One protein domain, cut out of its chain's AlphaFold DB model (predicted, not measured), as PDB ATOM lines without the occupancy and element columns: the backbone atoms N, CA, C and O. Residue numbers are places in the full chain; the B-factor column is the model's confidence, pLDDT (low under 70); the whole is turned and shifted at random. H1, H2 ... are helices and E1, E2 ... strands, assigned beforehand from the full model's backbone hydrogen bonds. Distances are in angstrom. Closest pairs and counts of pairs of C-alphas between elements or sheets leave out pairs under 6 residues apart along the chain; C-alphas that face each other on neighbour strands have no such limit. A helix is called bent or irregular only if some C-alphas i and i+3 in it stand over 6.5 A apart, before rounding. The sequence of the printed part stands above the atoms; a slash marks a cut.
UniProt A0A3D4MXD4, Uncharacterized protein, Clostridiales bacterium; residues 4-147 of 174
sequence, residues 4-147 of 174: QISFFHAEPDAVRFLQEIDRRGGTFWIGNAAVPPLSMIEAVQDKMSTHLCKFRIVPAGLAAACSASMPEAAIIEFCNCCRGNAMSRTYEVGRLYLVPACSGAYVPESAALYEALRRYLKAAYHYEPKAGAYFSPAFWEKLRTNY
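This is residues 4 to 147 of the 174 residues of an uncharacterized protein of Clostridiales bacterium (UniProt A0A3D4MXD4). One strongly twisted sheet of eight strands has three helices, H2, H1 and H4, side by side over one face, with H1 between the other two. H3 packs on the E3 and E2 end of the sheet, and H5 lies at the opposite end of the molecule, only grazing the sheet. The printed part has 144 residues with eight named strands and five named helices, in the order E1 H1 E2 E3 H2 E4 H3 E5 E6 H4 E7 E8 H5; the class is mixed, helices and strands. The mixed sheet runs E3 E2 E4 E5 E6 E1 E8 E7. The whole is compact, with a radius of gyration of the C-alphas of 15.3 A, yet elongated in outline, spanning 49 by 30 by 26 A.

The strands are E3, residues 33 to 35; E2, 26 to 30; E4, 53 to 59, 19.9 A long; E5, 76 to 80; E6, 93 to 98, 16.7 A; E1, 4 to 8, beginning at C-alpha 4 (-48.708, 31.140, 41.518); E8, 133 to 135; and E7, 126 to 128. The helices are H1, residues 11 to 23, 18.7 A; H2, 37 to 48, 15.5 A; H3, 60 to 65; H4, 108 to 124, 24.2 A, beginning at C-alpha 108 (-46.325, 34.910, 57.358); and H5, 137 to 146, ending at C-alpha 146 (-35.016, 25.303, 17.443). H2 is irregular, with C-alphas 39 and 42 7.6 A apart.

E5 and E6 form an antiparallel hairpin, with N 77 and O 97 2.8 A apart, within hydrogen-bond range. E4 is antiparallel to E5, with N 55 and O 78 at 2.8 A. E1 and E8 are parallel, with N 8 and O 134 at 2.7 A. E3, H2, E4 and E6, H4, E7 are split strand-helix-strand units, same-way strands with other strands between them, each with a right-handed crossover. The helices H1, H2 and H4 on one face of the sheet make two layers with it. H1 and H2 touch at a shallow tilt of 27 degrees, opposite ways, closest at the C-alphas of Leu 18 and Pro 37, 5.5 A. H1 and H4 only just touch, with 3 pairs of C-alphas within 8 A, closest at Ile 21 and Leu 117, 7.1 A. H3 is on the sheet, its closest C-alphas to E2 being Ala 60 and Gly 26, 5.3 A. Every O i to N i+4 pair is within hydrogen-bond range in H1, H3, H4 and H5; in H2, 5 of 8 are.

The two C-alphas farthest apart, Ser 67 and Thr 145, are 49.7 A apart. The printed part has no cut, and the link E5 to E6, 12 residues, is long. The mean pLDDT of the printed part is 82.5; residues 48 to 52, 67, 81 to 93, 129 to 132 and 142 to 147 are under 70.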
ATOM      1  N   GLN A   4     -49.352  32.080  42.428       91.19
ATOM      2  CA  GLN A   4     -48.708  31.140  41.518       91.19
ATOM      3  C   GLN A   4     -47.595  31.823  40.720       91.19
ATOM      4  O   GLN A   4     -47.746  32.955  40.260       91.19
ATOM      5  N   ILE A   5     -46.494  31.103  40.513       88.38
ATOM      6  CA  ILE A   5     -45.481  31.430  39.508       88.38
ATOM      7  C   ILE A   5     -45.142  30.167  38.718       88.38
ATOM      8  O   ILE A   5     -45.075  29.071  39.273       88.38
ATOM      9  N   SER A   6     -44.985  30.315  37.407       84.88
ATOM     10  CA  SER A   6     -44.646  29.230  36.486       84.88
ATOM     11  C   SER A   6     -43.318  29.542  35.818       84.88
ATOM     12  O   SER A   6     -43.099  30.672  35.391       84.88
ATOM     13  N   PHE A   7     -42.427  28.563  35.760       82.62
ATOM     14  CA  PHE A   7     -41.069  28.733  35.269       82.62
ATOM     15  C   PHE A   7     -40.593  27.440  34.605       82.62
ATOM     16  O   PHE A   7     -40.866  26.358  35.099       82.62
ATOM     17  N   PHE A   8     -39.904  27.541  33.480       75.19
ATOM     18  CA  PHE A   8     -39.263  26.439  32.786       75.19
ATOM     19  C   PHE A   8     -37.831  26.328  33.269       75.19
ATOM     20  O   PHE A   8     -37.092  27.310  33.201       75.19
ATOM     21  N   HIS A   9     -37.446  25.151  33.736       74.44
ATOM     22  CA  HIS A   9     -36.135  24.910  34.318       74.44
ATOM     23  C   HIS A   9     -35.565  23.607  33.770       74.44
ATOM     24  O   HIS A   9     -36.310  22.661  33.539       74.44
ATOM     25  N   ALA A  10     -34.254  23.579  33.541       77.25
ATOM     26  CA  ALA A  10     -33.541  22.360  33.189       77.25
ATOM     27  C   ALA A  10     -33.083  21.623  34.458       77.25
ATOM     28  O   ALA A  10     -33.142  22.166  35.566       77.25
ATOM     29  N   GLU A  11     -32.562  20.404  34.308       78.56
ATOM     30  CA  GLU A  11     -31.998  19.635  35.427       78.56
ATOM     31  C   GLU A  11     -30.961  20.431  36.253       78.56
ATOM     32  O   GLU A  11     -31.092  20.441  37.480       78.56
ATOM     33  N   PRO A  12     -29.993  21.176  35.666       81.62
ATOM     34  CA  PRO A  12     -29.058  21.985  36.456       81.62
ATOM     35  C   PRO A  12     -29.743  23.113  37.239       81.62
ATOM     36  O   PRO A  12     -29.322  23.467  38.342       81.62
ATOM     37  N   ASP A  13     -30.816  23.679  36.689       83.69
ATOM     38  CA  ASP A  13     -31.586  24.739  37.338       83.69
ATOM     39  C   ASP A  13     -32.447  24.191  38.483       83.69
ATOM     40  O   ASP A  13     -32.664  24.893  39.471       83.69
ATOM     41  N   ALA A  14     -32.900  22.935  38.385       83.88
ATOM     42  CA  ALA A  14     -33.561  22.237  39.485       83.88
ATOM     43  C   ALA A  14     -32.617  22.105  40.688       83.88
ATOM     44  O   ALA A  14     -33.000  22.465  41.797       83.88
ATOM     45  N   VAL A  15     -31.359  21.699  40.469       88.56
ATOM     46  CA  VAL A  15     -30.342  21.626  41.536       88.56
ATOM     47  C   VAL A  15     -30.147  22.987  42.205       88.56
ATOM     48  O   VAL A  15     -30.223  23.094  43.429       88.56
ATOM     49  N   ARG A  16     -29.963  24.049  41.411       91.50
ATOM     50  CA  ARG A  16     -29.820  25.419  41.936       91.50
ATOM     51  C   ARG A  16     -31.057  25.876  42.700       91.50
ATOM     52  O   ARG A  16     -30.944  26.554  43.715       91.50
ATOM     53  N   PHE A  17     -32.245  25.501  42.235       91.81
ATOM     54  CA  PHE A  17     -33.486  25.815  42.928       91.81
ATOM     55  C   PHE A  17     -33.584  25.097  44.282       91.81
ATOM     56  O   PHE A  17     -33.968  25.724  45.263       91.81
ATOM     57  N   LEU A  18     -33.176  23.829  44.371       93.38
ATOM     58  CA  LEU A  18     -33.111  23.090  45.638       93.38
ATOM     59  C   LEU A  18     -32.119  23.726  46.622       93.38
ATOM     60  O   LEU A  18     -32.438  23.871  47.801       93.38
ATOM     61  N   GLN A  19     -30.961  24.172  46.131       95.62
ATOM     62  CA  GLN A  19     -30.002  24.946  46.926       95.62
ATOM     63  C   GLN A  19     -30.599  26.266  47.415       95.62
ATOM     64  O   GLN A  19     -30.374  26.667  48.553       95.62
ATOM     65  N   GLU A  20     -31.389  26.942  46.581       96.44
ATOM     66  CA  GLU A  20     -32.068  28.170  46.982       96.44
ATOM     67  C   GLU A  20     -33.144  27.910  48.045       96.44
ATOM     68  O   GLU A  20     -33.274  28.711  48.968       96.44
ATOM     69  N   ILE A  21     -33.888  26.800  47.969       96.50
ATOM     70  CA  ILE A  21     -34.833  26.411  49.028       96.50
ATOM     71  C   ILE A  21     -34.087  26.262  50.356       96.50
ATOM     72  O   ILE A  21     -34.480  26.893  51.338       96.50
ATOM     73  N   ASP A  22     -33.000  25.491  50.365       96.75
ATOM     74  CA  ASP A  22     -32.181  25.237  51.555       96.75
ATOM     75  C   ASP A  22     -31.633  26.545  52.147       96.75
ATOM     76  O   ASP A  22     -31.895  26.895  53.300       96.75
ATOM     77  N   ARG A  23     -31.004  27.366  51.301       97.56
ATOM     78  CA  ARG A  23     -30.430  28.665  51.675       97.56
ATOM     79  C   ARG A  23     -31.457  29.650  52.238       97.56
ATOM     80  O   ARG A  23     -31.102  30.546  53.002       97.56
ATOM     81  N   ARG A  24     -32.725  29.540  51.831       97.38
ATOM     82  CA  ARG A  24     -33.827  30.397  52.305       97.38
ATOM     83  C   ARG A  24     -34.565  29.815  53.510       97.38
ATOM     84  O   ARG A  24     -35.579  30.384  53.909       97.38
ATOM     85  N   GLY A  25     -34.065  28.729  54.098       96.25
ATOM     86  CA  GLY A  25     -34.678  28.090  55.260       96.25
ATOM     87  C   GLY A  25     -35.970  27.353  54.918       96.25
ATOM     88  O   GLY A  25     -36.860  27.251  55.761       96.25
ATOM     89  N   GLY A  26     -36.113  26.883  53.680       97.06
ATOM     90  CA  GLY A  26     -37.161  25.954  53.283       97.06
ATOM     91  C   GLY A  26     -36.707  24.504  53.444       97.06
ATOM     92  O   GLY A  26     -35.529  24.186  53.324       97.06
ATOM     93  N   THR A  27     -37.657  23.609  53.677       96.12
ATOM     94  CA  THR A  27     -37.440  22.159  53.724       96.12
ATOM     95  C   THR A  27     -38.555  21.454  52.971       96.12
ATOM     96  O   THR A  27     -39.658  21.992  52.844       96.12
ATOM     97  N   PHE A  28     -38.300  20.239  52.486       94.31
ATOM     98  CA  PHE A  28     -39.392  19.401  52.011       94.31
ATOM     99  C   PHE A  28     -40.165  18.817  53.191       94.31
ATOM    100  O   PHE A  28     -39.582  18.488  54.221       94.31
ATOM    101  N   TRP A  29     -41.477  18.690  53.026       93.00
ATOM    102  CA  TRP A  29     -42.369  18.005  53.951       93.00
ATOM    103  C   TRP A  29     -42.874  16.719  53.295       93.00
ATOM    104  O   TRP A  29     -43.688  16.763  52.367       93.00
ATOM    105  N   ILE A  30     -42.354  15.573  53.733       89.38
ATOM    106  CA  ILE A  30     -42.650  14.258  53.148       89.38
ATOM    107  C   ILE A  30     -43.230  13.364  54.238       89.38
ATOM    108  O   ILE A  30     -42.585  13.103  55.251       89.38
ATOM    109  N   GLY A  31     -44.471  12.910  54.040       86.50
ATOM    110  CA  GLY A  31     -45.239  12.300  55.123       86.50
ATOM    111  C   GLY A  31     -45.392  13.301  56.270       86.50
ATOM    112  O   GLY A  31     -46.006  14.349  56.081       86.50
ATOM    113  N   ASN A  32     -44.766  12.995  57.409       85.81
ATOM    114  CA  ASN A  32     -44.741  13.837  58.610       85.81
ATOM    115  C   ASN A  32     -43.315  14.258  59.005       85.81
ATOM    116  O   ASN A  32     -43.050  14.523  60.174       85.81
ATOM    117  N   ALA A  33     -42.382  14.260  58.049       88.38
ATOM    118  CA  ALA A  33     -40.982  14.570  58.301       88.38
ATOM    119  C   ALA A  33     -40.493  15.745  57.450       88.38
ATOM    120  O   ALA A  33     -40.809  15.862  56.260       88.38
ATOM    121  N   ALA A  34     -39.660  16.578  58.074       92.00
ATOM    122  CA  ALA A  34     -38.839  17.558  57.389       92.00
ATOM    123  C   ALA A  34     -37.642  16.854  56.741       92.00
ATOM    124  O   ALA A  34     -36.871  16.177  57.420       92.00
ATOM    125  N   VAL A  35     -37.491  17.014  55.429       93.62
ATOM    126  CA  VAL A  35     -36.388  16.439  54.656       93.62
ATOM    127  C   VAL A  35     -35.563  17.566  54.025       93.62
ATOM    128  O   VAL A  35     -36.137  18.376  53.284       93.62
ATOM    129  N   PRO A  36     -34.238  17.623  54.275       94.75
ATOM    130  CA  PRO A  36     -33.356  18.627  53.690       94.75
ATOM    131  C   PRO A  36     -33.489  18.691  52.160       94.75
ATOM    132  O   PRO A  36     -33.486  17.649  51.499       94.75
ATOM    133  N   PRO A  37     -33.573  19.886  51.551       94.75
ATOM    134  CA  PRO A  37     -33.692  19.994  50.101       94.75
ATOM    135  C   PRO A  37     -32.519  19.359  49.354       94.75
ATOM    136  O   PRO A  37     -32.721  18.726  48.321       94.75
ATOM    137  N   LEU A  38     -31.302  19.476  49.889       95.50
ATOM    138  CA  LEU A  38     -30.095  18.977  49.229       95.50
ATOM    139  C   LEU A  38     -30.038  17.446  49.159       95.50
ATOM    140  O   LEU A  38     -29.518  16.909  48.186       95.50
ATOM    141  N   SER A  39     -30.627  16.727  50.122       94.25
ATOM    142  CA  SER A  39     -30.702  15.260  50.062       94.25
ATOM    143  C   SER A  39     -31.734  14.756  49.048       94.25
ATOM    144  O   SER A  39     -31.821  13.560  48.803       94.25
ATOM    145  N   MET A  40     -32.539  15.655  48.475       91.06
ATOM    146  CA  MET A  40     -33.584  15.328  47.506       91.06
ATOM    147  C   MET A  40     -33.161  15.589  46.058       91.06
ATOM    148  O   MET A  40     -33.990  15.413  45.171       91.06
ATOM    149  N   ILE A  41     -31.914  16.001  45.794       89.06
ATOM    150  CA  ILE A  41     -31.452  16.352  44.439       89.06
ATOM    151  C   ILE A  41     -31.664  15.197  43.457       89.06
ATOM    152  O   ILE A  41     -32.396  15.370  42.483       89.06
ATOM    153  N   GLU A  42     -31.103  14.025  43.753       87.19
ATOM    154  CA  GLU A  42     -31.224  12.835  42.900       87.19
ATOM    155  C   GLU A  42     -32.695  12.448  42.724       87.19
ATOM    156  O   GLU A  42     -33.197  12.361  41.608       87.19
ATOM    157  N   ALA A  43     -33.439  12.360  43.831       85.88
ATOM    158  CA  ALA A  43     -34.851  11.998  43.810       85.88
ATOM    159  C   ALA A  43     -35.727  12.989  43.028       85.88
ATOM    160  O   ALA A  43     -36.746  12.580  42.478       85.88
ATOM    161  N   VAL A  44     -35.384  14.283  43.000       83.50
ATOM    162  CA  VAL A  44     -36.080  15.310  42.211       83.50
ATOM    163  C   VAL A  44     -35.723  15.185  40.735       83.50
ATOM    164  O   VAL A  44     -36.635  15.261  39.911       83.50
ATOM    165  N   GLN A  45     -34.447  14.978  40.405       81.12
ATOM    166  CA  GLN A  45     -33.967  14.818  39.029       81.12
ATOM    167  C   GLN A  45     -34.501  13.535  38.385       81.12
ATOM    168  O   GLN A  45     -35.101  13.607  37.315       81.12
ATOM    169  N   ASP A  46     -34.423  12.393  39.073       79.75
ATOM    170  CA  ASP A  46     -35.016  11.127  38.621       79.75
ATOM    171  C   ASP A  46     -36.499  11.308  38.313       79.75
ATOM    172  O   ASP A  46     -37.023  10.870  37.288       79.75
ATOM    173  N   LYS A  47     -37.190  12.037  39.187       74.75
ATOM    174  CA  LYS A  47     -38.609  12.334  39.055       74.75
ATOM    175  C   LYS A  47     -38.950  13.236  37.868       74.75
ATOM    176  O   LYS A  47     -40.031  13.050  37.304       74.75
ATOM    177  N   MET A  48     -38.052  14.118  37.418       69.88
ATOM    178  CA  MET A  48     -38.251  14.915  36.188       69.88
ATOM    179  C   MET A  48     -38.472  14.031  34.952       69.88
ATOM    180  O   MET A  48     -39.189  14.411  34.022       69.88
ATOM    181  N   SER A  49     -37.928  12.809  34.966       61.78
ATOM    182  CA  SER A  49     -38.112  11.827  33.895       61.78
ATOM    183  C   SER A  49     -39.478  11.116  33.910       61.78
ATOM    184  O   SER A  49     -39.821  10.434  32.943       61.78
ATOM    185  N   THR A  50     -40.283  11.298  34.965       63.66
ATOM    186  CA  THR A  50     -41.566  10.602  35.189       63.66
ATOM    187  C   THR A  50     -42.784  11.525  35.022       63.66
ATOM    188  O   THR A  50     -42.644  12.716  34.760       63.66
ATOM    189  N   HIS A  51     -44.008  10.985  35.130       52.28
ATOM    190  CA  HIS A  51     -45.248  11.640  34.676       52.28
ATOM    191  C   HIS A  51     -45.905  12.655  35.635       52.28
ATOM    192  O   HIS A  51     -46.709  13.460  35.165       52.28
ATOM    193  N   LEU A  52     -45.610  12.659  36.943       59.59
ATOM    194  CA  LEU A  52     -46.157  13.670  37.865       59.59
ATOM    195  C   LEU A  52     -45.315  13.805  39.137       59.59
ATOM    196  O   LEU A  52     -45.209  12.855  39.909       59.59
ATOM    197  N   CYS A  53     -44.732  14.977  39.390       73.81
ATOM    198  CA  CYS A  53     -43.852  15.179  40.540       73.81
ATOM    199  C   CYS A  53     -44.228  16.447  41.293       73.81
ATOM    200  O   CYS A  53     -43.932  17.561  40.872       73.81
ATOM    201  N   LYS A  54     -44.921  16.262  42.415       86.31
ATOM    202  CA  LYS A  54     -45.270  17.329  43.347       86.31
ATOM    203  C   LYS A  54     -44.471  17.155  44.625       86.31
ATOM    204  O   LYS A  54     -44.392  16.051  45.162       86.31
ATOM    205  N   PHE A  55     -43.929  18.256  45.113       89.94
ATOM    206  CA  PHE A  55     -43.215  18.342  46.371       89.94
ATOM    207  C   PHE A  55     -43.856  19.422  47.234       89.94
ATOM    208  O   PHE A  55     -44.360  20.425  46.729       89.94
ATOM    209  N   ARG A  56     -43.841  19.210  48.546       93.94
ATOM    210  CA  ARG A  56     -44.374  20.157  49.525       93.94
ATOM    211  C   ARG A  56     -43.186  20.826  50.189       93.94
ATOM    212  O   ARG A  56     -42.368  20.131  50.782       93.94
ATOM    213  N   ILE A  57     -43.069  22.136  50.048       95.94
ATOM    214  CA  ILE A  57     -42.024  22.942  50.676       95.94
ATOM    215  C   ILE A  57     -42.664  23.699  51.834       95.94
ATOM    216  O   ILE A  57     -43.734  24.287  51.687       95.94
ATOM    217  N   VAL A  58     -42.001  23.703  52.980       96.00
ATOM    218  CA  VAL A  58     -42.435  24.428  54.177       96.00
ATOM    219  C   VAL A  58     -41.249  25.199  54.762       96.00
ATOM    220  O   VAL A  58     -40.103  24.794  54.556       96.00
ATOM    221  N   PRO A  59     -41.474  26.298  55.498       96.50
ATOM    222  CA  PRO A  59     -40.421  26.918  56.294       96.50
ATOM    223  C   PRO A  59     -39.881  25.939  57.345       96.50
ATOM    224  O   PRO A  59     -40.660  25.315  58.068       96.50
ATOM    225  N   ALA A  60     -38.560  25.828  57.473       93.50
ATOM    226  CA  ALA A  60     -37.907  24.899  58.397       93.50
ATOM    227  C   ALA A  60     -38.303  25.153  59.863       93.50
ATOM    228  O   ALA A  60     -38.537  24.207  60.610       93.50
ATOM    229  N   GLY A  61     -38.465  26.423  60.254       91.31
ATOM    230  CA  GLY A  61     -38.947  26.789  61.591       91.31
ATOM    231  C   GLY A  61     -40.366  26.284  61.885       91.31
ATOM    232  O   GLY A  61     -40.627  25.820  62.990       91.31
ATOM    233  N   LEU A  62     -41.262  26.295  60.887       91.69
ATOM    234  CA  LEU A  62     -42.605  25.719  61.029       91.69
ATOM    235  C   LEU A  62     -42.560  24.191  61.060       91.69
ATOM    236  O   LEU A  62     -43.266  23.569  61.845       91.69
ATOM    237  N   ALA A  63     -41.699  23.587  60.242       90.31
ATOM    238  CA  ALA A  63     -41.510  22.142  60.226       90.31
ATOM    239  C   ALA A  63     -41.038  21.602  61.586       90.31
ATOM    240  O   ALA A  63     -41.520  20.566  62.028       90.31
ATOM    241  N   ALA A  64     -40.150  22.328  62.275       85.62
ATOM    242  CA  ALA A  64     -39.670  21.961  63.608       85.62
ATOM    243  C   ALA A  64     -40.756  22.057  64.699       85.62
ATOM    244  O   ALA A  64     -40.684  21.347  65.700       85.62
ATOM    245  N   ALA A  65     -41.757  22.920  64.515       83.94
ATOM    246  CA  ALA A  65     -42.843  23.132  65.473       83.94
ATOM    247  C   ALA A  65     -44.042  22.182  65.273       83.94
ATOM    248  O   ALA A  65     -44.907  22.094  66.145       83.94
ATOM    249  N   CYS A  66     -44.120  21.473  64.143       78.44
ATOM    250  CA  CYS A  66     -45.250  20.613  63.789       78.44
ATOM    251  C   CYS A  66     -44.867  19.126  63.841       78.44
ATOM    252  O   CYS A  66     -43.966  18.690  63.136       78.44
ATOM    253  N   SER A  67     -45.593  18.321  64.625       65.88
ATOM    254  CA  SER A  67     -45.296  16.888  64.823       65.88
ATOM    255  C   SER A  67     -46.265  15.916  64.136       65.88
ATOM    256  O   SER A  67     -45.969  14.727  64.050       65.88
ATOM    257  N   ALA A  68     -47.416  16.390  63.644       72.31
ATOM    258  CA  ALA A  68     -48.487  15.509  63.160       72.31
ATOM    259  C   ALA A  68     -48.984  15.828  61.745       72.31
ATOM    260  O   ALA A  68     -49.213  14.911  60.962       72.31
ATOM    261  N   SER A  69     -49.187  17.109  61.416       80.44
ATOM    262  CA  SER A  69     -49.684  17.533  60.105       80.44
ATOM    263  C   SER A  69     -49.404  19.014  59.872       80.44
ATOM    264  O   SER A  69     -49.456  19.814  60.806       80.44
ATOM    265  N   MET A  70     -49.122  19.372  58.621       87.69
ATOM    266  CA  MET A  70     -48.905  20.750  58.202       87.69
ATOM    267  C   MET A  70     -50.193  21.302  57.575       87.69
ATOM    268  O   MET A  70     -50.735  20.662  56.669       87.69
ATOM    269  N   PRO A  71     -50.696  22.477  57.996       88.88
ATOM    270  CA  PRO A  71     -51.852  23.082  57.347       88.88
ATOM    271  C   PRO A  71     -51.515  23.463  55.899       88.88
ATOM    272  O   PRO A  71     -50.440  24.001  55.634       88.88
ATOM    273  N   GLU A  72     -52.452  23.262  54.967       89.88
ATOM    274  CA  GLU A  72     -52.235  23.562  53.536       89.88
ATOM    275  C   GLU A  72     -51.788  25.010  53.293       89.88
ATOM    276  O   GLU A  72     -50.956  25.273  52.431       89.88
ATOM    277  N   ALA A  73     -52.274  25.959  54.096       91.44
ATOM    278  CA  ALA A  73     -51.898  27.369  53.992       91.44
ATOM    279  C   ALA A  73     -50.432  27.664  54.373       91.44
ATOM    280  O   ALA A  73     -49.918  28.735  54.044       91.44
ATOM    281  N   ALA A  74     -49.762  26.741  55.071       93.25
ATOM    282  CA  ALA A  74     -48.335  26.827  55.377       93.25
ATOM    283  C   ALA A  74     -47.457  26.163  54.302       93.25
ATOM    284  O   ALA A  74     -46.233  26.320  54.326       93.25
ATOM    285  N   ILE A  75     -48.057  25.438  53.356       95.06
ATOM    286  CA  ILE A  75     -47.342  24.656  52.354       95.06
ATOM    287  C   ILE A  75     -47.221  25.449  51.056       95.06
ATOM    288  O   ILE A  75     -48.194  25.962  50.506       95.06
ATOM    289  N   ILE A  76     -45.999  25.498  50.537       96.69
ATOM    290  CA  ILE A  76     -45.720  25.890  49.162       96.69
ATOM    291  C   ILE A  76     -45.654  24.603  48.341       96.69
ATOM    292  O   ILE A  76     -44.765  23.773  48.532       96.69
ATOM    293  N   GLU A  77     -46.580  24.423  47.410       94.38
ATOM    294  CA  GLU A  77     -46.511  23.306  46.476       94.38
ATOM    295  C   GLU A  77     -45.527  23.631  45.352       94.38
ATOM    296  O   GLU A  77     -45.690  24.611  44.621       94.38
ATOM    297  N   PHE A  78     -44.523  22.775  45.187       91.06
ATOM    298  CA  PHE A  78     -43.633  22.766  44.037       91.06
ATOM    299  C   PHE A  78     -44.021  21.624  43.100       91.06
ATOM    300  O   PHE A  78     -43.786  20.452  43.384       91.06
ATOM    301  N   CYS A  79     -44.626  21.972  41.968       83.81
ATOM    302  CA  CYS A  79     -44.820  21.036  40.868       83.81
ATOM    303  C   CYS A  79     -43.580  21.077  39.982       83.81
ATOM    304  O   CYS A  79     -43.293  22.109  39.375       83.81
ATOM    305  N   ASN A  80     -42.882  19.957  39.898       74.12
ATOM    306  CA  ASN A  80     -41.771  19.759  38.988       74.12
ATOM    307  C   ASN A  80     -42.279  19.365  37.588       74.12
ATOM    308  O   ASN A  80     -43.404  18.880  37.431       74.12
ATOM    309  N   CYS A  81     -41.446  19.587  36.578       65.81
ATOM    310  CA  CYS A  81     -41.729  19.233  35.195       65.81
ATOM    311  C   CYS A  81     -41.745  17.718  35.006       65.81
ATOM    312  O   CYS A  81     -40.957  17.008  35.623       65.81
ATOM    313  N   CYS A  82     -42.608  17.233  34.115       60.72
ATOM    314  CA  CYS A  82     -42.752  15.812  33.827       60.72
ATOM    315  C   CYS A  82     -42.695  15.573  32.318       60.72
ATOM    316  O   CYS A  82     -43.483  16.160  31.570       60.72
ATOM    317  N   ARG A  83     -41.806  14.685  31.854       52.28
ATOM    318  CA  ARG A  83     -41.797  14.202  30.461       52.28
ATOM    319  C   ARG A  83     -43.003  13.284  30.223       52.28
ATOM    320  O   ARG A  83     -42.908  12.074  30.392       52.28
ATOM    321  N   GLY A  84     -44.164  13.817  29.824       48.66
ATOM    322  CA  GLY A  84     -45.394  13.012  29.853       48.66
ATOM    323  C   GLY A  84     -46.559  13.433  28.961       48.66
ATOM    324  O   GLY A  84     -47.661  13.577  29.470       48.66
ATOM    325  N   ASN A  85     -46.300  13.637  27.663       40.03
ATOM    326  CA  ASN A  85     -47.207  13.928  26.529       40.03
ATOM    327  C   ASN A  85     -46.309  14.503  25.409       40.03
ATOM    328  O   ASN A  85     -45.392  15.262  25.726       40.03
ATOM    329  N   ALA A  86     -46.527  14.172  24.130       41.97
ATOM    330  CA  ALA A  86     -45.691  14.618  23.001       41.97
ATOM    331  C   ALA A  86     -45.391  16.137  22.964       41.97
ATOM    332  O   ALA A  86     -44.311  16.515  22.531       41.97
ATOM    333  N   MET A  87     -46.276  16.987  23.497       41.47
ATOM    334  CA  MET A  87     -46.058  18.434  23.649       41.47
ATOM    335  C   MET A  87     -45.321  18.843  24.935       41.47
ATOM    336  O   MET A  87     -44.630  19.856  24.956       41.47
ATOM    337  N   SER A  88     -45.418  18.058  26.012       42.88
ATOM    338  CA  SER A  88     -44.595  18.243  27.228       42.88
ATOM    339  C   SER A  88     -43.168  17.706  27.069       42.88
ATOM    340  O   SER A  88     -42.267  18.145  27.770       42.88
ATOM    341  N   ARG A  89     -42.926  16.824  26.085       44.88
ATOM    342  CA  ARG A  89     -41.564  16.489  25.622       44.88
ATOM    343  C   ARG A  89     -40.858  17.694  25.000       44.88
ATOM    344  O   ARG A  89     -39.635  17.708  24.906       44.88
ATOM    345  N   THR A  90     -41.625  18.688  24.560       47.34
ATOM    346  CA  THR A  90     -41.089  19.913  23.976       47.34
ATOM    347  C   THR A  90     -40.708  20.919  25.062       47.34
ATOM    348  O   THR A  90     -39.690  21.591  24.903       47.34
ATOM    349  N   TYR A  91     -41.453  20.985  26.178       51.47
ATOM    350  CA  TYR A  91     -41.303  22.039  27.186       51.47
ATOM    351  C   TYR A  91     -41.613  21.579  28.629       51.47
ATOM    352  O   TYR A  91     -42.718  21.128  28.933       51.47
ATOM    353  N   GLU A  92     -40.649  21.765  29.531       58.84
ATOM    354  CA  GLU A  92     -40.687  21.384  30.949       58.84
ATOM    355  C   GLU A  92     -41.101  22.597  31.818       58.84
ATOM    356  O   GLU A  92     -40.295  23.502  32.013       58.84
ATOM    357  N   VAL A  93     -42.352  22.656  32.321       69.12
ATOM    358  CA  VAL A  93     -42.855  23.752  33.200       69.12
ATOM    359  C   VAL A  93     -42.908  23.353  34.682       69.12
ATOM    360  O   VAL A  93     -43.754  22.549  35.086       69.12
ATOM    361  N   GLY A  94     -42.095  24.007  35.505       79.25
ATOM    362  CA  GLY A  94     -42.153  23.999  36.961       79.25
ATOM    363  C   GLY A  94     -43.130  25.055  37.482       79.25
ATOM    364  O   GLY A  94     -43.369  26.093  36.853       79.25
ATOM    365  N   ARG A  95     -43.762  24.800  38.630       86.81
ATOM    366  CA  ARG A  95     -44.714  25.735  39.253       86.81
ATOM    367  C   ARG A  95     -44.541  25.790  40.760       86.81
ATOM    368  O   ARG A  95     -44.467  24.746  41.398       86.81
ATOM    369  N   LEU A  96     -44.565  27.003  41.313       92.44
ATOM    370  CA  LEU A  96     -44.769  27.224  42.744       92.44
ATOM    371  C   LEU A  96     -46.165  27.764  42.989       92.44
ATOM    372  O   LEU A  96     -46.586  28.728  42.338       92.44
ATOM    373  N   TYR A  97     -46.840  27.174  43.964       93.69
ATOM    374  CA  TYR A  97     -48.190  27.529  44.355       93.69
ATOM    375  C   TYR A  97     -48.285  27.703  45.871       93.69
ATOM    376  O   TYR A  97     -47.737  26.906  46.626       93.69
ATOM    377  N   LEU A  98     -48.957  28.768  46.306       95.88
ATOM    378  CA  LEU A  98     -49.225  29.055  47.714       95.88
ATOM    379  C   LEU A  98     -50.690  29.470  47.888       95.88
ATOM    380  O   LEU A  98     -51.167  30.439  47.277       95.88
ATOM    381  N   VAL A  99     -51.395  28.749  48.756       94.12
ATOM    382  CA  VAL A  99     -52.820  28.957  49.048       94.12
ATOM    383  C   VAL A  99     -52.969  29.773  50.331       94.12
ATOM    384  O   VAL A  99     -52.229  29.535  51.281       94.12
ATOM    385  N   PRO A 100     -53.894  30.745  50.391       93.81
ATOM    386  CA  PRO A 100     -54.236  31.378  51.657       93.81
ATOM    387  C   PRO A 100     -55.013  30.415  52.567       93.81
ATOM    388  O   PRO A 100     -55.626  29.452  52.108       93.81
ATOM    389  N   ALA A 101     -55.049  30.713  53.862       91.81
ATOM    390  CA  ALA A 101     -55.974  30.085  54.796       91.81
ATOM    391  C   ALA A 101     -57.436  30.410  54.438       91.81
ATOM    392  O   ALA A 101     -57.710  31.326  53.659       91.81
ATOM    393  N   CYS A 102     -58.392  29.712  55.061       88.88
ATOM    394  CA  CYS A 102     -59.828  29.962  54.868       88.88
ATOM    395  C   CYS A 102     -60.232  31.418  55.163       88.88
ATOM    396  O   CYS A 102     -61.171  31.928  54.562       88.88
ATOM    397  N   SER A 103     -59.497  32.104  56.045       89.62
ATOM    398  CA  SER A 103     -59.664  33.533  56.343       89.62
ATOM    399  C   SER A 103     -59.215  34.469  55.213       89.62
ATOM    400  O   SER A 103     -59.384  35.680  55.310       89.62
ATOM    401  N   GLY A 104     -58.588  33.942  54.160       90.50
ATOM    402  CA  GLY A 104     -57.961  34.709  53.085       90.50
ATOM    403  C   GLY A 104     -56.547  35.209  53.408       90.50
ATOM    404  O   GLY A 104     -55.865  35.695  52.503       90.50
ATOM    405  N   ALA A 105     -56.084  35.064  54.654       92.88
ATOM    406  CA  ALA A 105     -54.740  35.449  55.077       92.88
ATOM    407  C   ALA A 105     -53.693  34.383  54.716       92.88
ATOM    408  O   ALA A 105     -53.999  33.196  54.614       92.88
ATOM    409  N   TYR A 106     -52.440  34.803  54.555       94.38
ATOM    410  CA  TYR A 106     -51.312  33.889  54.377       94.38
ATOM    411  C   TYR A 106     -50.564  33.682  55.686       94.38
ATOM    412  O   TYR A 106     -50.415  34.626  56.461       94.38
ATOM    413  N   VAL A 107     -50.031  32.474  55.878       95.00
ATOM    414  CA  VAL A 107     -49.059  32.202  56.942       95.00
ATOM    415  C   VAL A 107     -47.807  33.053  56.677       95.00
ATOM    416  O   VAL A 107     -47.242  32.935  55.582       95.00
ATOM    417  N   PRO A 108     -47.392  33.940  57.604       95.44
ATOM    418  CA  PRO A 108     -46.325  34.910  57.358       95.44
ATOM    419  C   PRO A 108     -45.008  34.283  56.890       95.44
ATOM    420  O   PRO A 108     -44.410  34.751  55.921       95.44
ATOM    421  N   GLU A 109     -44.588  33.193  57.522       95.88
ATOM    422  CA  GLU A 109     -43.342  32.487  57.234       95.88
ATOM    423  C   GLU A 109     -43.374  31.866  55.833       95.88
ATOM    424  O   GLU A 109     -42.434  32.020  55.051       95.88
ATOM    425  N   SER A 110     -44.486  31.223  55.472       96.00
ATOM    426  CA  SER A 110     -44.668  30.616  54.150       96.00
ATOM    427  C   SER A 110     -44.791  31.673  53.056       96.00
ATOM    428  O   SER A 110     -44.238  31.503  51.970       96.00
ATOM    429  N   ALA A 111     -45.446  32.803  53.335       96.50
ATOM    430  CA  ALA A 111     -45.495  33.936  52.418       96.50
ATOM    431  C   ALA A 111     -44.106  34.547  52.192       96.50
ATOM    432  O   ALA A 111     -43.755  34.867  51.055       96.50
ATOM    433  N   ALA A 112     -43.307  34.690  53.253       97.44
ATOM    434  CA  ALA A 112     -41.947  35.206  53.169       97.44
ATOM    435  C   ALA A 112     -41.043  34.276  52.346       97.44
ATOM    436  O   ALA A 112     -40.365  34.744  51.426       97.44
ATOM    437  N   LEU A 113     -41.090  32.966  52.613       97.94
ATOM    438  CA  LEU A 113     -40.349  31.963  51.847       97.94
ATOM    439  C   LEU A 113     -40.783  31.956  50.375       97.94
ATOM    440  O   LEU A 113     -39.938  32.019  49.481       97.94
ATOM    441  N   TYR A 114     -42.090  31.969  50.103       97.56
ATOM    442  CA  TYR A 114     -42.617  32.030  48.741       97.56
ATOM    443  C   TYR A 114     -42.128  33.271  47.989       97.56
ATOM    444  O   TYR A 114     -41.673  33.159  46.853       97.56
ATOM    445  N   GLU A 115     -42.185  34.458  48.600       97.56
ATOM    446  CA  GLU A 115     -41.707  35.681  47.948       97.56
ATOM    447  C   GLU A 115     -40.186  35.674  47.740       97.56
ATOM    448  O   GLU A 115     -39.715  36.191  46.727       97.56
ATOM    449  N   ALA A 116     -39.409  35.063  48.639       97.81
ATOM    450  CA  ALA A 116     -37.971  34.886  48.440       97.81
ATOM    451  C   ALA A 116     -37.674  33.997  47.221       97.81
ATOM    452  O   ALA A 116     -36.918  34.408  46.337       97.81
ATOM    453  N   LEU A 117     -38.331  32.836  47.123       96.62
ATOM    454  CA  LEU A 117     -38.200  31.925  45.981       96.62
ATOM    455  C   LEU A 117     -38.699  32.573  44.684       96.62
ATOM    456  O   LEU A 117     -38.048  32.494  43.646       96.62
ATOM    457  N   ARG A 118     -39.822  33.294  44.737       94.88
ATOM    458  CA  ARG A 118     -40.361  34.042  43.596       94.88
ATOM    459  C   ARG A 118     -39.390  35.113  43.104       94.88
ATOM    460  O   ARG A 118     -39.245  35.279  41.896       94.88
ATOM    461  N   ARG A 119     -38.742  35.856  44.008       95.31
ATOM    462  CA  ARG A 119     -37.722  36.855  43.643       95.31
ATOM    463  C   ARG A 119     -36.508  36.199  42.996       95.31
ATOM    464  O   ARG A 119     -36.038  36.717  41.990       95.31
ATOM    465  N   TYR A 120     -36.051  35.062  43.525       95.00
ATOM    466  CA  TYR A 120     -34.995  34.273  42.891       95.00
ATOM    467  C   TYR A 120     -35.380  33.874  41.461       95.00
ATOM    468  O   TYR A 120     -34.648  34.189  40.529       95.00
ATOM    469  N   LEU A 121     -36.559  33.273  41.269       91.56
ATOM    470  CA  LEU A 121     -37.031  32.853  39.945       91.56
ATOM    471  C   LEU A 121     -37.136  34.031  38.970       91.56
ATOM    472  O   LEU A 121     -36.758  33.916  37.814       91.56
ATOM    473  N   LYS A 122     -37.594  35.195  39.433       90.38
ATOM    474  CA  LYS A 122     -37.633  36.408  38.604       90.38
ATOM    475  C   LYS A 122     -36.252  36.912  38.187       90.38
ATOM    476  O   LYS A 122     -36.138  37.504  37.122       90.38
ATOM    477  N   ALA A 123     -35.246  36.741  39.039       91.12
ATOM    478  CA  ALA A 123     -33.893  37.226  38.792       91.12
ATOM    479  C   ALA A 123     -33.056  36.241  37.961       91.12
ATOM    480  O   ALA A 123     -32.235  36.666  37.157       91.12
ATOM    481  N   ALA A 124     -33.257  34.938  38.155       88.50
ATOM    482  CA  ALA A 124     -32.451  33.895  37.525       88.50
ATOM    483  C   ALA A 124     -32.939  33.490  36.118       88.50
ATOM    484  O   ALA A 124     -32.251  32.741  35.429       88.50
ATOM    485  N   TYR A 125     -34.113  33.965  35.691       86.75
ATOM    486  CA  TYR A 125     -34.786  33.509  34.475       86.75
ATOM    487  C   TYR A 125     -35.231  34.689  33.607       86.75
ATOM    488  O   TYR A 125     -35.557  35.767  34.105       86.75
ATOM    489  N   HIS A 126     -35.312  34.464  32.296       83.88
ATOM    490  CA  HIS A 126     -35.869  35.429  31.352       83.88
ATOM    491  C   HIS A 126     -37.402  35.358  31.338       83.88
ATOM    492  O   HIS A 126     -37.966  34.272  31.418       83.88
ATOM    493  N   TYR A 127     -38.104  36.484  31.203       80.12
ATOM    494  CA  TYR A 127     -39.570  36.503  31.172       80.12
ATOM    495  C   TYR A 127     -40.099  37.207  29.930       80.12
ATOM    496  O   TYR A 127     -39.854  38.397  29.740       80.12
ATOM    497  N   GLU A 128     -40.909  36.492  29.147       72.50
ATOM    498  CA  GLU A 128     -41.710  37.094  28.085       72.50
ATOM    499  C   GLU A 128     -43.188  37.175  28.500       72.50
ATOM    500  O   GLU A 128     -43.823  36.138  28.731       72.50
ATOM    501  N   PRO A 129     -43.797  38.379  28.520       67.25
ATOM    502  CA  PRO A 129     -45.202  38.558  28.894       67.25
ATOM    503  C   PRO A 129     -46.181  37.691  28.091       67.25
ATOM    504  O   PRO A 129     -47.175  37.216  28.634       67.25
ATOM    505  N   LYS A 130     -45.887  37.436  26.808       62.66
ATOM    506  CA  LYS A 130     -46.732  36.622  25.918       62.66
ATOM    507  C   LYS A 130     -46.753  35.138  26.300       62.66
ATOM    508  O   LYS A 130     -47.735  34.457  26.012       62.66
ATOM    509  N   ALA A 131     -45.702  34.643  26.950       64.94
ATOM    510  CA  ALA A 131     -45.584  33.244  27.349       64.94
ATOM    511  C   ALA A 131     -46.141  32.960  28.751       64.94
ATOM    512  O   ALA A 131     -46.457  31.813  29.065       64.94
ATOM    513  N   GLY A 132     -46.266  33.982  29.604       69.62
ATOM    514  CA  GLY A 132     -46.820  33.830  30.952       69.62
ATOM    515  C   GLY A 132     -45.956  33.002  31.917       69.62
ATOM    516  O   GLY A 132     -46.421  32.679  33.008       69.62
ATOM    517  N   ALA A 133     -44.710  32.683  31.552       77.06
ATOM    518  CA  ALA A 133     -43.778  31.903  32.363       77.06
ATOM    519  C   ALA A 133     -42.324  32.363  32.169       77.06
ATOM    520  O   ALA A 133     -41.994  33.036  31.193       77.06
ATOM    521  N   TYR A 134     -41.482  32.033  33.148       84.75
ATOM    522  CA  TYR A 134     -40.060  32.384  33.194       84.75
ATOM    523  C   TYR A 134     -39.217  31.272  32.565       84.75
ATOM    524  O   TYR A 134     -39.472  30.115  32.848       84.75
ATOM    525  N   PHE A 135     -38.217  31.575  31.748       81.69
ATOM    526  CA  PHE A 135     -37.403  30.599  31.022       81.69
ATOM    527  C   PHE A 135     -35.972  30.580  31.534       81.69
ATOM    528  O   PHE A 135     -35.353  31.639  31.671       81.69
ATOM    529  N   SER A 136     -35.439  29.388  31.809       82.19
ATOM    530  CA  SER A 136     -34.039  29.283  32.202       82.19
ATOM    531  C   SER A 136     -33.116  29.598  31.023       82.19
ATOM    532  O   SER A 136     -33.537  29.456  29.870       82.19
ATOM    533  N   PRO A 137     -31.860  30.013  31.266       82.31
ATOM    534  CA  PRO A 137     -30.923  30.337  30.191       82.31
ATOM    535  C   PRO A 137     -30.754  29.203  29.169       82.31
ATOM    536  O   PRO A 137     -30.871  29.441  27.970       82.31
ATOM    537  N   ALA A 138     -30.592  27.961  29.637       78.56
ATOM    538  CA  ALA A 138     -30.456  26.790  28.767       78.56
ATOM    539  C   ALA A 138     -31.708  26.561  27.903       78.56
ATOM    540  O   ALA A 138     -31.629  26.227  26.719       78.56
ATOM    541  N   PHE A 139     -32.890  26.777  28.482       75.50
ATOM    542  CA  PHE A 139     -34.145  26.669  27.752       75.50
ATOM    543  C   PHE A 139     -34.298  27.785  26.717       75.50
ATOM    544  O   PHE A 139     -34.747  27.551  25.596       75.50
ATOM    545  N   TRP A 140     -33.889  28.998  27.079       75.00
ATOM    546  CA  TRP A 140     -33.908  30.163  26.207       75.00
ATOM    547  C   TRP A 140     -32.976  30.002  24.999       75.00
ATOM    548  O   TRP A 140     -33.367  30.301  23.871       75.00
ATOM    549  N   GLU A 141     -31.776  29.457  25.200       75.25
ATOM    550  CA  GLU A 141     -30.855  29.094  24.116       75.25
ATOM    551  C   GLU A 141     -31.453  28.031  23.184       75.25
ATOM    552  O   GLU A 141     -31.399  28.169  21.958       75.25
ATOM    553  N   LYS A 142     -32.102  27.001  23.739       67.62
ATOM    554  CA  LYS A 142     -32.809  25.986  22.945       67.62
ATOM    555  C   LYS A 142     -33.958  26.583  22.124       67.62
ATOM    556  O   LYS A 142     -34.131  26.215  20.964       67.62
ATOM    557  N   LEU A 143     -34.735  27.504  22.699       65.50
ATOM    558  CA  LEU A 143     -35.813  28.200  21.987       65.50
ATOM    559  C   LEU A 143     -35.273  29.004  20.803       65.50
ATOM    560  O   LEU A 143     -35.801  28.886  19.700       65.50
ATOM    561  N   ARG A 144     -34.182  29.754  21.010       62.56
ATOM    562  CA  ARG A 144     -33.512  30.520  19.946       62.56
ATOM    563  C   ARG A 144     -32.996  29.646  18.807       62.56
ATOM    564  O   ARG A 144     -32.943  30.106  17.674       62.56
ATOM    565  N   THR A 145     -32.586  28.419  19.116       52.94
ATOM    566  CA  THR A 145     -31.963  27.511  18.146       52.94
ATOM    567  C   THR A 145     -32.951  26.597  17.435       52.94
ATOM    568  O   THR A 145     -32.596  26.088  16.377       52.94
ATOM    569  N   ASN A 146     -34.159  26.365  17.974       50.38
ATOM    570  CA  ASN A 146     -35.016  25.303  17.443       50.38
ATOM    571  C   ASN A 146     -36.456  25.655  17.048       50.38
ATOM    572  O   ASN A 146     -36.909  25.013  16.114       50.38
ATOM    573  N   TYR A 147     -37.211  26.595  17.633       47.09
ATOM    574  CA  TYR A 147     -38.624  26.751  17.218       47.09
ATOM    575  C   TYR A 147     -39.217  28.141  17.473       47.09
ATOM    576  O   TYR A 147     -39.074  28.719  18.548       47.09
TER     577      TYR A 147